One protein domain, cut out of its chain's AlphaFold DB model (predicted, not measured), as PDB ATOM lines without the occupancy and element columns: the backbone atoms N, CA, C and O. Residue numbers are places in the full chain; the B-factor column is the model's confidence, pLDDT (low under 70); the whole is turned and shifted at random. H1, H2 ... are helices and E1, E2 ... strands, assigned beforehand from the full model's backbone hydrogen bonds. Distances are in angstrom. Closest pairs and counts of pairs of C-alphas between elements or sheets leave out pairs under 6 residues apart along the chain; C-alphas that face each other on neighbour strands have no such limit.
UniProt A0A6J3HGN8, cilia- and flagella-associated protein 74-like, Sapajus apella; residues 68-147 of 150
ATOM      1  N   MET A  68      37.449  87.772 -51.065       88.12
ATOM      2  CA  MET A  68      36.407  87.237 -51.941       88.12
ATOM      3  C   MET A  68      36.854  85.958 -52.661       88.12
ATOM      4  O   MET A  68      36.103  84.986 -52.693       88.12
ATOM      5  N   ASP A  69      38.092  85.913 -53.158       84.69
ATOM      6  CA  ASP A  69      38.634  84.742 -53.865       84.69
ATOM      7  C   ASP A  69      38.709  83.516 -52.950       84.69
ATOM      8  O   ASP A  69      38.363  82.401 -53.349       84.69
ATOM      9  N   LYS A  70      39.092  83.728 -51.683       87.06
ATOM     10  CA  LYS A  70      39.111  82.670 -50.664       87.06
ATOM     11  C   LYS A  70      37.717  82.097 -50.395       87.06
ATOM     12  O   LYS A  70      37.576  80.884 -50.265       87.06
ATOM     13  N   ASP A  71      36.692  82.944 -50.353       88.38
ATOM     14  CA  ASP A  71      35.305  82.521 -50.131       88.38
ATOM     15  C   ASP A  71      34.709  81.792 -51.353       88.38
ATOM     16  O   ASP A  71      33.998  80.793 -51.218       88.38
ATOM     17  N   ILE A  72      35.051  82.222 -52.573       89.00
ATOM     18  CA  ILE A  72      34.687  81.504 -53.808       89.00
ATOM     19  C   ILE A  72      35.331  80.115 -53.828       89.00
ATOM     20  O   ILE A  72      34.657  79.121 -54.128       89.00
ATOM     21  N   LEU A  73      36.617  80.028 -53.479       88.94
ATOM     22  CA  LEU A  73      37.331  78.757 -53.402       88.94
ATOM     23  C   LEU A  73      36.691  77.831 -52.360       88.94
ATOM     24  O   LEU A  73      36.386  76.682 -52.680       88.94
ATOM     25  N   ALA A  74      36.409  78.335 -51.157       88.81
ATOM     26  CA  ALA A  74      35.773  77.564 -50.089       88.81
ATOM     27  C   ALA A  74      34.397  77.021 -50.508       88.81
ATOM     28  O   ALA A  74      34.129  75.825 -50.362       88.81
ATOM     29  N   ARG A  75      33.548  77.863 -51.112       89.75
ATOM     30  CA  ARG A  75      32.231  77.447 -51.629       89.75
ATOM     31  C   ARG A  75      32.343  76.405 -52.737       89.75
ATOM     32  O   ARG A  75      31.563  75.451 -52.769       89.75
ATOM     33  N   THR A  76      33.323  76.550 -53.624       88.19
ATOM     34  CA  THR A  76      33.562  75.591 -54.711       88.19
ATOM     35  C   THR A  76      34.011  74.240 -54.164       88.19
ATOM     36  O   THR A  76      33.446  73.214 -54.543       88.19
ATOM     37  N   VAL A  77      34.959  74.227 -53.224       88.00
ATOM     38  CA  VAL A  77      35.436  73.005 -52.559       88.00
ATOM     39  C   VAL A  77      34.303  72.320 -51.795       88.00
ATOM     40  O   VAL A  77      34.111  71.113 -51.947       88.00
ATOM     41  N   ALA A  78      33.500  73.072 -51.037       85.31
ATOM     42  CA  ALA A  78      32.349  72.529 -50.318       85.31
ATOM     43  C   ALA A  78      31.330  71.881 -51.269       85.31
ATOM     44  O   ALA A  78      30.862  70.772 -51.012       85.31
ATOM     45  N   ARG A  79      31.036  72.528 -52.406       83.94
ATOM     46  CA  ARG A  79      30.128  71.994 -53.434       83.94
ATOM     47  C   ARG A  79      30.677  70.743 -54.117       83.94
ATOM     48  O   ARG A  79      29.907  69.861 -54.480       83.94
ATOM     49  N   LEU A  80      31.989  70.672 -54.337       84.50
ATOM     50  CA  LEU A  80      32.621  69.480 -54.898       84.50
ATOM     51  C   LEU A  80      32.527  68.319 -53.907       84.50
ATOM     52  O   LEU A  80      32.064  67.248 -54.281       84.50
ATOM     53  N   ARG A  81      32.858  68.548 -52.633       79.31
ATOM     54  CA  ARG A  81      32.772  67.525 -51.578       79.31
ATOM     55  C   ARG A  81      31.345  67.020 -51.364       79.31
ATOM     56  O   ARG A  81      31.148  65.816 -51.243       79.31
ATOM     57  N   SER A  82      30.345  67.904 -51.382       71.38
ATOM     58  CA  SER A  82      28.942  67.503 -51.202       71.38
ATOM     59  C   SER A  82      28.375  66.692 -52.368       71.38
ATOM     60  O   SER A  82      27.422  65.943 -52.179       71.38
ATOM     61  N   ARG A  83      28.963  66.802 -53.565       68.12
ATOM     62  CA  ARG A  83      28.590  65.993 -54.736       68.12
ATOM     63  C   ARG A  83      29.256  64.619 -54.769       68.12
ATOM     64  O   ARG A  83      28.789  63.759 -55.501       68.12
ATOM     65  N   VAL A  84      30.334  64.418 -54.012       71.50
ATOM     66  CA  VAL A  84      31.056  63.135 -53.970       71.50
ATOM     67  C   VAL A  84      30.279  62.085 -53.171       71.50
ATOM     68  O   VAL A  84      30.311  60.911 -53.522       71.50
ATOM     69  N   VAL A  85      29.552  62.496 -52.126       65.94
ATOM     70  CA  VAL A  85      28.781  61.586 -51.267       65.94
ATOM     71  C   VAL A  85      27.292  61.865 -51.435       65.94
ATOM     72  O   VAL A  85      26.734  62.766 -50.809       65.94
ATOM     73  N   GLN A  86      26.634  61.089 -52.293       71.94
ATOM     74  CA  GLN A  86      25.189  61.170 -52.465       71.94
ATOM     75  C   GLN A  86      24.488  60.361 -51.370       71.94
ATOM     76  O   GLN A  86      24.651  59.146 -51.277       71.94
ATOM     77  N   LYS A  87      23.699  61.044 -50.537       76.44
ATOM     78  CA  LYS A  87      22.888  60.401 -49.500       76.44
ATOM     79  C   LYS A  87      21.851  59.493 -50.143       76.44
ATOM     80  O   LYS A  87      21.045  59.940 -50.960       76.44
ATOM     81  N   GLN A  88      21.846  58.231 -49.746       74.81
ATOM     82  CA  GLN A  88      20.847  57.286 -50.203       74.81
ATOM     83  C   GLN A  88      19.602  57.398 -49.326       74.81
ATOM     84  O   GLN A  88      19.637  57.035 -48.155       74.81
ATOM     85  N   VAL A  89      18.501  57.891 -49.893       76.75
ATOM     86  CA  VAL A  89      17.221  58.044 -49.188       76.75
ATOM     87  C   VAL A  89      16.154  57.234 -49.912       76.75
ATOM     88  O   VAL A  89      15.903  57.462 -51.093       76.75
ATOM     89  N   VAL A  90      15.510  56.304 -49.207       71.50
ATOM     90  CA  VAL A  90      14.371  55.527 -49.719       71.50
ATOM     91  C   VAL A  90      13.230  55.619 -48.715       71.50
ATOM     92  O   VAL A  90      13.441  55.466 -47.515       71.50
ATOM     93  N   LEU A  91      12.020  55.929 -49.200       76.81
ATOM     94  CA  LEU A  91      10.824  56.140 -48.367       76.81
ATOM     95  C   LEU A  91      11.057  57.130 -47.204       76.81
ATOM     96  O   LEU A  91      10.589  56.924 -46.087       76.81
ATOM     97  N   GLY A  92      11.834  58.191 -47.450       78.75
ATOM     98  CA  GLY A  92      12.162  59.209 -46.444       78.75
ATOM     99  C   GLY A  92      13.169  58.767 -45.374       78.75
ATOM    100  O   GLY A  92      13.474  59.552 -44.479       78.75
ATOM    101  N   ARG A  93      13.716  57.547 -45.457       77.00
ATOM    102  CA  ARG A  93      14.776  57.061 -44.565       77.00
ATOM    103  C   ARG A  93      16.124  57.118 -45.269       77.00
ATOM    104  O   ARG A  93      16.311  56.504 -46.319       77.00
ATOM    105  N   GLU A  94      17.057  57.858 -44.683       81.81
ATOM    106  CA  GLU A  94      18.456  57.864 -45.110       81.81
ATOM    107  C   GLU A  94      19.119  56.549 -44.677       81.81
ATOM    108  O   GLU A  94      19.019  56.151 -43.513       81.81
ATOM    109  N   PHE A  95      19.773  55.857 -45.608       79.12
ATOM    110  CA  PHE A  95      20.597  54.703 -45.276       79.12
ATOM    111  C   PHE A  95      21.833  55.180 -44.508       79.12
ATOM    112  O   PHE A  95      22.620  55.981 -45.007       79.12
ATOM    113  N   GLN A  96      21.990  54.670 -43.290       76.62
ATOM    114  CA  GLN A  96      23.128  54.921 -42.416       76.62
ATOM    115  C   GLN A  96      23.674  53.563 -41.981       76.62
ATOM    116  O   GLN A  96      22.983  52.817 -41.289       76.62
ATOM    117  N   GLY A  97      24.886  53.206 -42.411       80.25
ATOM    118  CA  GLY A  97      25.498  51.937 -42.024       80.25
ATOM    119  C   GLY A  97      26.522  51.393 -43.013       80.25
ATOM    120  O   GLY A  97      26.885  52.039 -43.995       80.25
ATOM    121  N   ARG A  98      26.997  50.173 -42.729       80.94
ATOM    122  CA  ARG A  98      27.900  49.432 -43.616       80.94
ATOM    123  C   ARG A  98      27.121  48.950 -44.848       80.94
ATOM    124  O   ARG A  98      26.109  48.274 -44.664       80.94
ATOM    125  N   PRO A  99      27.574  49.248 -46.081       80.50
ATOM    126  CA  PRO A  99      26.854  48.857 -47.295       80.50
ATOM    127  C   PRO A  99      26.669  47.345 -47.446       80.50
ATOM    128  O   PRO A  99      25.650  46.894 -47.961       80.50
ATOM    129  N   PHE A 100      27.636  46.566 -46.961       86.69
ATOM    130  CA  PHE A 100      27.577  45.112 -46.945       86.69
ATOM    131  C   PHE A 100      27.765  44.574 -45.527       86.69
ATOM    132  O   PHE A 100      28.600  45.074 -44.773       86.69
ATOM    133  N   ASN A 101      27.021  43.519 -45.199       89.69
ATOM    134  CA  ASN A 101      27.203  42.725 -43.987       89.69
ATOM    135  C   ASN A 101      27.654  41.315 -44.369       89.69
ATOM    136  O   ASN A 101      27.025  40.684 -45.216       89.69
ATOM    137  N   SER A 102      28.709  40.807 -43.738       90.62
ATOM    138  CA  SER A 102      29.205  39.446 -43.953       90.62
ATOM    139  C   SER A 102      28.855  38.526 -42.785       90.62
ATOM    140  O   SER A 102      28.824  38.940 -41.624       90.62
ATOM    141  N   LYS A 103      28.581  37.256 -43.090       91.00
ATOM    142  CA  LYS A 103      28.469  36.181 -42.099       91.00
ATOM    143  C   LYS A 103      29.214  34.939 -42.600       91.00
ATOM    144  O   LYS A 103      28.800  34.388 -43.623       91.00
ATOM    145  N   PRO A 104      30.264  34.470 -41.901       92.50
ATOM    146  CA  PRO A 104      30.948  35.113 -40.765       92.50
ATOM    147  C   PRO A 104      31.729  36.381 -41.173       92.50
ATOM    148  O   PRO A 104      32.032  36.570 -42.348       92.50
ATOM    149  N   GLU A 105      32.065  37.241 -40.204       87.31
ATOM    150  CA  GLU A 105      32.884  38.447 -40.450       87.31
ATOM    151  C   GLU A 105      34.371  38.105 -40.651       87.31
ATOM    152  O   GLU A 105      35.052  38.760 -41.434       87.31
ATOM    153  N   LEU A 106      34.852  37.036 -40.002       88.31
ATOM    154  CA  LEU A 106      36.229  36.557 -40.090       88.31
ATOM    155  C   LEU A 106      36.270  35.070 -40.457       88.31
ATOM    156  O   LEU A 106      35.610  34.240 -39.827       88.31
ATOM    157  N   LEU A 107      37.096  34.729 -41.446       89.75
ATOM    158  CA  LEU A 107      37.467  33.351 -41.738       89.75
ATOM    159  C   LEU A 107      38.837  33.043 -41.151       89.75
ATOM    160  O   LEU A 107      39.825  33.673 -41.509       89.75
ATOM    161  N   HIS A 108      38.890  32.021 -40.306       90.69
ATOM    162  CA  HIS A 108      40.139  31.505 -39.763       90.69
ATOM    163  C   HIS A 108      40.278  30.030 -40.128       90.69
ATOM    164  O   HIS A 108      39.441  29.223 -39.726       90.69
ATOM    165  N   PHE A 109      41.285  29.672 -40.917       89.25
ATOM    166  CA  PHE A 109      41.666  28.281 -41.149       89.25
ATOM    167  C   PHE A 109      42.707  27.908 -40.091       89.25
ATOM    168  O   PHE A 109      43.770  28.511 -40.058       89.25
ATOM    169  N   LYS A 110      42.369  26.968 -39.207       92.75
ATOM    170  CA  LYS A 110      43.234  26.492 -38.124       92.75
ATOM    171  C   LYS A 110      43.367  24.975 -38.244       92.75
ATOM    172  O   LYS A 110      42.408  24.345 -38.690       92.75
ATOM    173  N   ASP A 111      44.516  24.437 -37.843       92.56
ATOM    174  CA  ASP A 111      44.783  22.998 -37.756       92.56
ATOM    175  C   ASP A 111      44.576  22.290 -39.113       92.56
ATOM    176  O   ASP A 111      43.753  21.385 -39.251       92.56
ATOM    177  N   PHE A 112      45.275  22.760 -40.154       90.25
ATOM    178  CA  PHE A 112      45.180  22.194 -41.500       90.25
ATOM    179  C   PHE A 112      46.271  21.148 -41.754       90.25
ATOM    180  O   PHE A 112      47.449  21.376 -41.497       90.25
ATOM    181  N   ASP A 113      45.873  20.010 -42.323       94.75
ATOM    182  CA  ASP A 113      46.816  18.992 -42.794       94.75
ATOM    183  C   ASP A 113      47.365  19.329 -44.187       94.75
ATOM    184  O   ASP A 113      46.615  19.722 -45.090       94.75
ATOM    185  N   VAL A 114      48.660  19.083 -44.388       91.88
ATOM    186  CA  VAL A 114      49.322  19.231 -45.690       91.88
ATOM    187  C   VAL A 114      48.683  18.290 -46.720       91.88
ATOM    188  O   VAL A 114      48.440  17.114 -46.455       91.88
ATOM    189  N   GLY A 115      48.396  18.818 -47.913       90.44
ATOM    190  CA  GLY A 115      47.809  18.060 -49.025       90.44
ATOM    191  C   GLY A 115      46.280  17.942 -49.005       90.44
ATOM    192  O   GLY A 115      45.709  17.383 -49.943       90.44
ATOM    193  N   LYS A 116      45.589  18.484 -47.993       92.50
ATOM    194  CA  LYS A 116      44.117  18.540 -47.959       92.50
ATOM    195  C   LYS A 116      43.601  19.918 -48.374       92.50
ATOM    196  O   LYS A 116      44.126  20.948 -47.965       92.50
ATOM    197  N   VAL A 117      42.524  19.934 -49.164       90.56
ATOM    198  CA  VAL A 117      41.864  21.170 -49.609       90.56
ATOM    199  C   VAL A 117      40.690  21.492 -48.691       90.56
ATOM    200  O   VAL A 117      39.767  20.691 -48.543       90.56
ATOM    201  N   TYR A 118      40.689  22.701 -48.135       91.06
ATOM    202  CA  TYR A 118      39.625  23.202 -47.268       91.06
ATOM    203  C   TYR A 118      38.883  24.354 -47.942       91.06
ATOM    204  O   TYR A 118      39.491  25.224 -48.559       91.06
ATOM    205  N   LYS A 119      37.553  24.386 -47.802       91.81
ATOM    206  CA  LYS A 119      36.700  25.452 -48.346       91.81
ATOM    207  C   LYS A 119      35.816  26.027 -47.247       91.81
ATOM    208  O   LYS A 119      35.240  25.279 -46.460       91.81
ATOM    209  N   LYS A 120      35.681  27.354 -47.209       92.12
ATOM    210  CA  LYS A 120      34.748  28.063 -46.320       92.12
ATOM    211  C   LYS A 120      33.858  28.986 -47.140       92.12
ATOM    212  O   LYS A 120      34.354  29.723 -47.984       92.12
ATOM    213  N   LYS A 121      32.550  28.936 -46.882       92.19
ATOM    214  CA  LYS A 121      31.555  29.814 -47.512       92.19
ATOM    215  C   LYS A 121      31.253  30.983 -46.576       92.19
ATOM    216  O   LYS A 121      31.060  30.781 -45.379       92.19
ATOM    217  N   ILE A 122      31.205  32.188 -47.133       91.81
ATOM    218  CA  ILE A 122      30.721  33.400 -46.461       91.81
ATOM    219  C   ILE A 122      29.509  33.894 -47.237       91.81
ATOM    220  O   ILE A 122      29.489  33.837 -48.465       91.81
ATOM    221  N   THR A 123      28.517  34.418 -46.530       92.56
ATOM    222  CA  THR A 123      27.418  35.166 -47.142       92.56
ATOM    223  C   THR A 123      27.680  36.659 -47.009       92.56
ATOM    224  O   THR A 123      27.855  37.148 -45.894       92.56
ATOM    225  N   LEU A 124      27.669  37.379 -48.133       90.62
ATOM    226  CA  LEU A 124      27.723  38.839 -48.177       90.62
ATOM    227  C   LEU A 124      26.333  39.386 -48.527       90.62
ATOM    228  O   LEU A 124      25.795  39.099 -49.591       90.62
ATOM    229  N   VAL A 125      25.740  40.165 -47.627       90.50
ATOM    230  CA  VAL A 125      24.396  40.736 -47.774       90.50
ATOM    231  C   VAL A 125      24.514  42.228 -48.054       90.50
ATOM    232  O   VAL A 125      25.067  42.963 -47.236       90.50
ATOM    233  N   ASN A 126      23.970  42.686 -49.185       88.88
ATOM    234  CA  ASN A 126      23.801  44.113 -49.451       88.88
ATOM    235  C   ASN A 126      22.722  44.674 -48.516       88.88
ATOM    236  O   ASN A 126      21.570  44.246 -48.559       88.88
ATOM    237  N   ALA A 127      23.116  45.598 -47.648       85.44
ATOM    238  CA  ALA A 127      22.236  46.226 -46.671       85.44
ATOM    239  C   ALA A 127      21.658  47.556 -47.162       85.44
ATOM    240  O   ALA A 127      20.835  48.152 -46.465       85.44
ATOM    241  N   THR A 128      22.088  48.038 -48.330       82.81
ATOM    242  CA  THR A 128      21.564  49.269 -48.916       82.81
ATOM    243  C   THR A 128      20.377  48.990 -49.834       82.81
ATOM    244  O   THR A 128      20.123  47.870 -50.269       82.81
ATOM    245  N   TYR A 129      19.639  50.047 -50.160       75.94
ATOM    246  CA  TYR A 129      18.494  50.008 -51.071       75.94
ATOM    247  C   TYR A 129      18.880  50.148 -52.561       75.94
ATOM    248  O   TYR A 129      18.026  50.462 -53.385       75.94
ATOM    249  N   THR A 130      20.164  50.021 -52.914       74.19
ATOM    250  CA  THR A 130      20.690  50.216 -54.278       74.19
ATOM    251  C   THR A 130      21.528  49.020 -54.686       74.19
ATOM    252  O   THR A 130      22.102  48.329 -53.848       74.19
ATOM    253  N   ILE A 131      21.638  48.795 -55.994       80.62
ATOM    254  CA  ILE A 131      22.553  47.795 -56.538       80.62
ATOM    255  C   ILE A 131      23.982  48.314 -56.342       80.62
ATOM    256  O   ILE A 131      24.334  49.376 -56.851       80.62
ATOM    257  N   ASN A 132      24.788  47.569 -55.586       82.25
ATOM    258  CA  ASN A 132      26.202  47.846 -55.356       82.25
ATOM    259  C   ASN A 132      27.053  46.760 -56.018       82.25
ATOM    260  O   ASN A 132      26.580  45.650 -56.254       82.25
ATOM    261  N   TYR A 133      28.323  47.067 -56.257       83.38
ATOM    262  CA  TYR A 133      29.317  46.109 -56.727       83.38
ATOM    263  C   TYR A 133      30.389  45.909 -55.654       83.38
ATOM    264  O   TYR A 133      30.783  46.850 -54.961       83.38
ATOM    265  N   CYS A 134      30.878  44.681 -55.524       83.00
ATOM    266  CA  CYS A 134      32.032  44.348 -54.700       83.00
ATOM    267  C   CYS A 134      33.194  43.928 -55.599       83.00
ATOM    268  O   CYS A 134      32.997  43.312 -56.645       83.00
ATOM    269  N   LYS A 135      34.415  44.261 -55.187       85.00
ATOM    270  CA  LYS A 135      35.641  43.809 -55.844       85.00
ATOM    271  C   LYS A 135      36.617  43.304 -54.794       85.00
ATOM    272  O   LYS A 135      36.672  43.854 -53.695       85.00
ATOM    273  N   LEU A 136      37.396  42.293 -55.152       85.75
ATOM    274  CA  LEU A 136      38.547  41.877 -54.362       85.75
ATOM    275  C   LEU A 136      39.630  42.954 -54.497       85.75
ATOM    276  O   LEU A 136      39.938  43.399 -55.603       85.75
ATOM    277  N   VAL A 137      40.165  43.421 -53.374       83.62
ATOM    278  CA  VAL A 137      41.213  44.453 -53.317       83.62
ATOM    279  C   VAL A 137      42.400  43.861 -52.577       83.62
ATOM    280  O   VAL A 137      42.191  43.079 -51.666       83.62
ATOM    281  N   GLY A 138      43.632  44.180 -52.970       80.19
ATOM    282  CA  GLY A 138      44.833  43.733 -52.254       80.19
ATOM    283  C   GLY A 138      45.195  42.253 -52.414       80.19
ATOM    284  O   GLY A 138      46.303  41.896 -52.043       80.19
ATOM    285  N   VAL A 139      44.338  41.430 -53.027       82.06
ATOM    286  CA  VAL A 139      44.596  40.001 -53.270       82.06
ATOM    287  C   VAL A 139      45.642  39.805 -54.370       82.06
ATOM    288  O   VAL A 139      45.496  40.356 -55.473       82.06
ATOM    289  N   GLU A 140      46.674  39.019 -54.058       80.56
ATOM    290  CA  GLU A 140      47.710  38.586 -55.000       80.56
ATOM    291  C   GLU A 140      47.105  37.792 -56.166       80.56
ATOM    292  O   GLU A 140      46.105  37.098 -55.999       80.56
ATOM    293  N   GLU A 141      47.669  37.930 -57.368       81.56
ATOM    294  CA  GLU A 141      47.068  37.401 -58.600       81.56
ATOM    295  C   GLU A 141      46.821  35.890 -58.536       81.56
ATOM    296  O   GLU A 141      45.710  35.448 -58.818       81.56
ATOM    297  N   HIS A 142      47.794  35.125 -58.040       79.94
ATOM    298  CA  HIS A 142      47.693  33.673 -57.922       79.94
ATOM    299  C   HIS A 142      46.651  33.205 -56.884       79.94
ATOM    300  O   HIS A 142      46.207  32.062 -56.931       79.94
ATOM    301  N   LEU A 143      46.225  34.073 -55.953       79.94
ATOM    302  CA  LEU A 143      45.213  33.752 -54.937       79.94
ATOM    303  C   LEU A 143      43.782  34.064 -55.389       79.94
ATOM    304  O   LEU A 143      42.821  33.602 -54.768       79.94
ATOM    305  N   ARG A 144      43.616  34.832 -56.471       82.31
ATOM    306  CA  ARG A 144      42.290  35.220 -56.978       82.31
ATOM    307  C   ARG A 144      41.493  34.022 -57.471       82.31
ATOM    308  O   ARG A 144      40.287  33.980 -57.245       82.31
ATOM    309  N   ASP A 145      42.169  33.031 -58.043       85.56
ATOM    310  CA  ASP A 145      41.540  31.830 -58.605       85.56
ATOM    311  C   ASP A 145      40.898  30.927 -57.539       85.56
ATOM    312  O   ASP A 145      40.014  30.122 -57.839       85.56
ATOM    313  N   PHE A 146      41.283  31.086 -56.270       86.31
ATOM    314  CA  PHE A 146      40.713  30.329 -55.154       86.31
ATOM    315  C   PHE A 146      39.435  30.959 -54.585       86.31
ATOM    316  O   PHE A 146      38.741  30.322 -53.785       86.31
ATOM    317  N   ILE A 147      39.101  32.191 -54.978       88.25
ATOM    318  CA  ILE A 147      37.923  32.909 -54.491       88.25
ATOM    319  C   ILE A 147      36.828  32.845 -55.551       88.25
ATOM    320  O   ILE A 147      36.877  33.518 -56.576       88.25
TER     321      ILE A 147
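This is residues 68 to 147 of the 150 residues of the protein "cilia- and flagella-associated protein 74-like" of Sapajus apella (UniProt A0A6J3HGN8). With little regular structure, this is a long rod: helix H1 sticks out at one end, the long loop of hairpin E1 and E2 reaches the other, its residues 110 to 117 sticking out, and short H2 follows. The 80 printed residues run H1, E1, E2, H2, two named helices and two antiparallel strands, class mixed, with 29 residues in named elements. It is extended, radius of gyration of the C-alphas 21.0 A, spanning 70 by 34 by 19 A.

Find C-alpha 68 at (36.407, 87.237, -51.941); H1 runs from there to residue 84, 24.8 A. Next come E1, residues 100 to 103, and E2, residues 123 to 126. H2, residues 141 to 144, ends at C-alpha 144 (42.290, 35.220, -56.978), 5.5 A long.

In the E1 and E2 hairpin, antiparallel at 159 degrees, look for N 125 and O 101, 2.8 A, within hydrogen-bond range. H1 is apart from E2 and H2. In H1 every O i to N i+4 pair is within range; H2 is too short for one.

The C-alphas farthest apart, Met 68 and Gly 115, stand 70.2 A apart. The printed part has no cut, its three links are long, and residues 83 and 85 have pLDDT under 70.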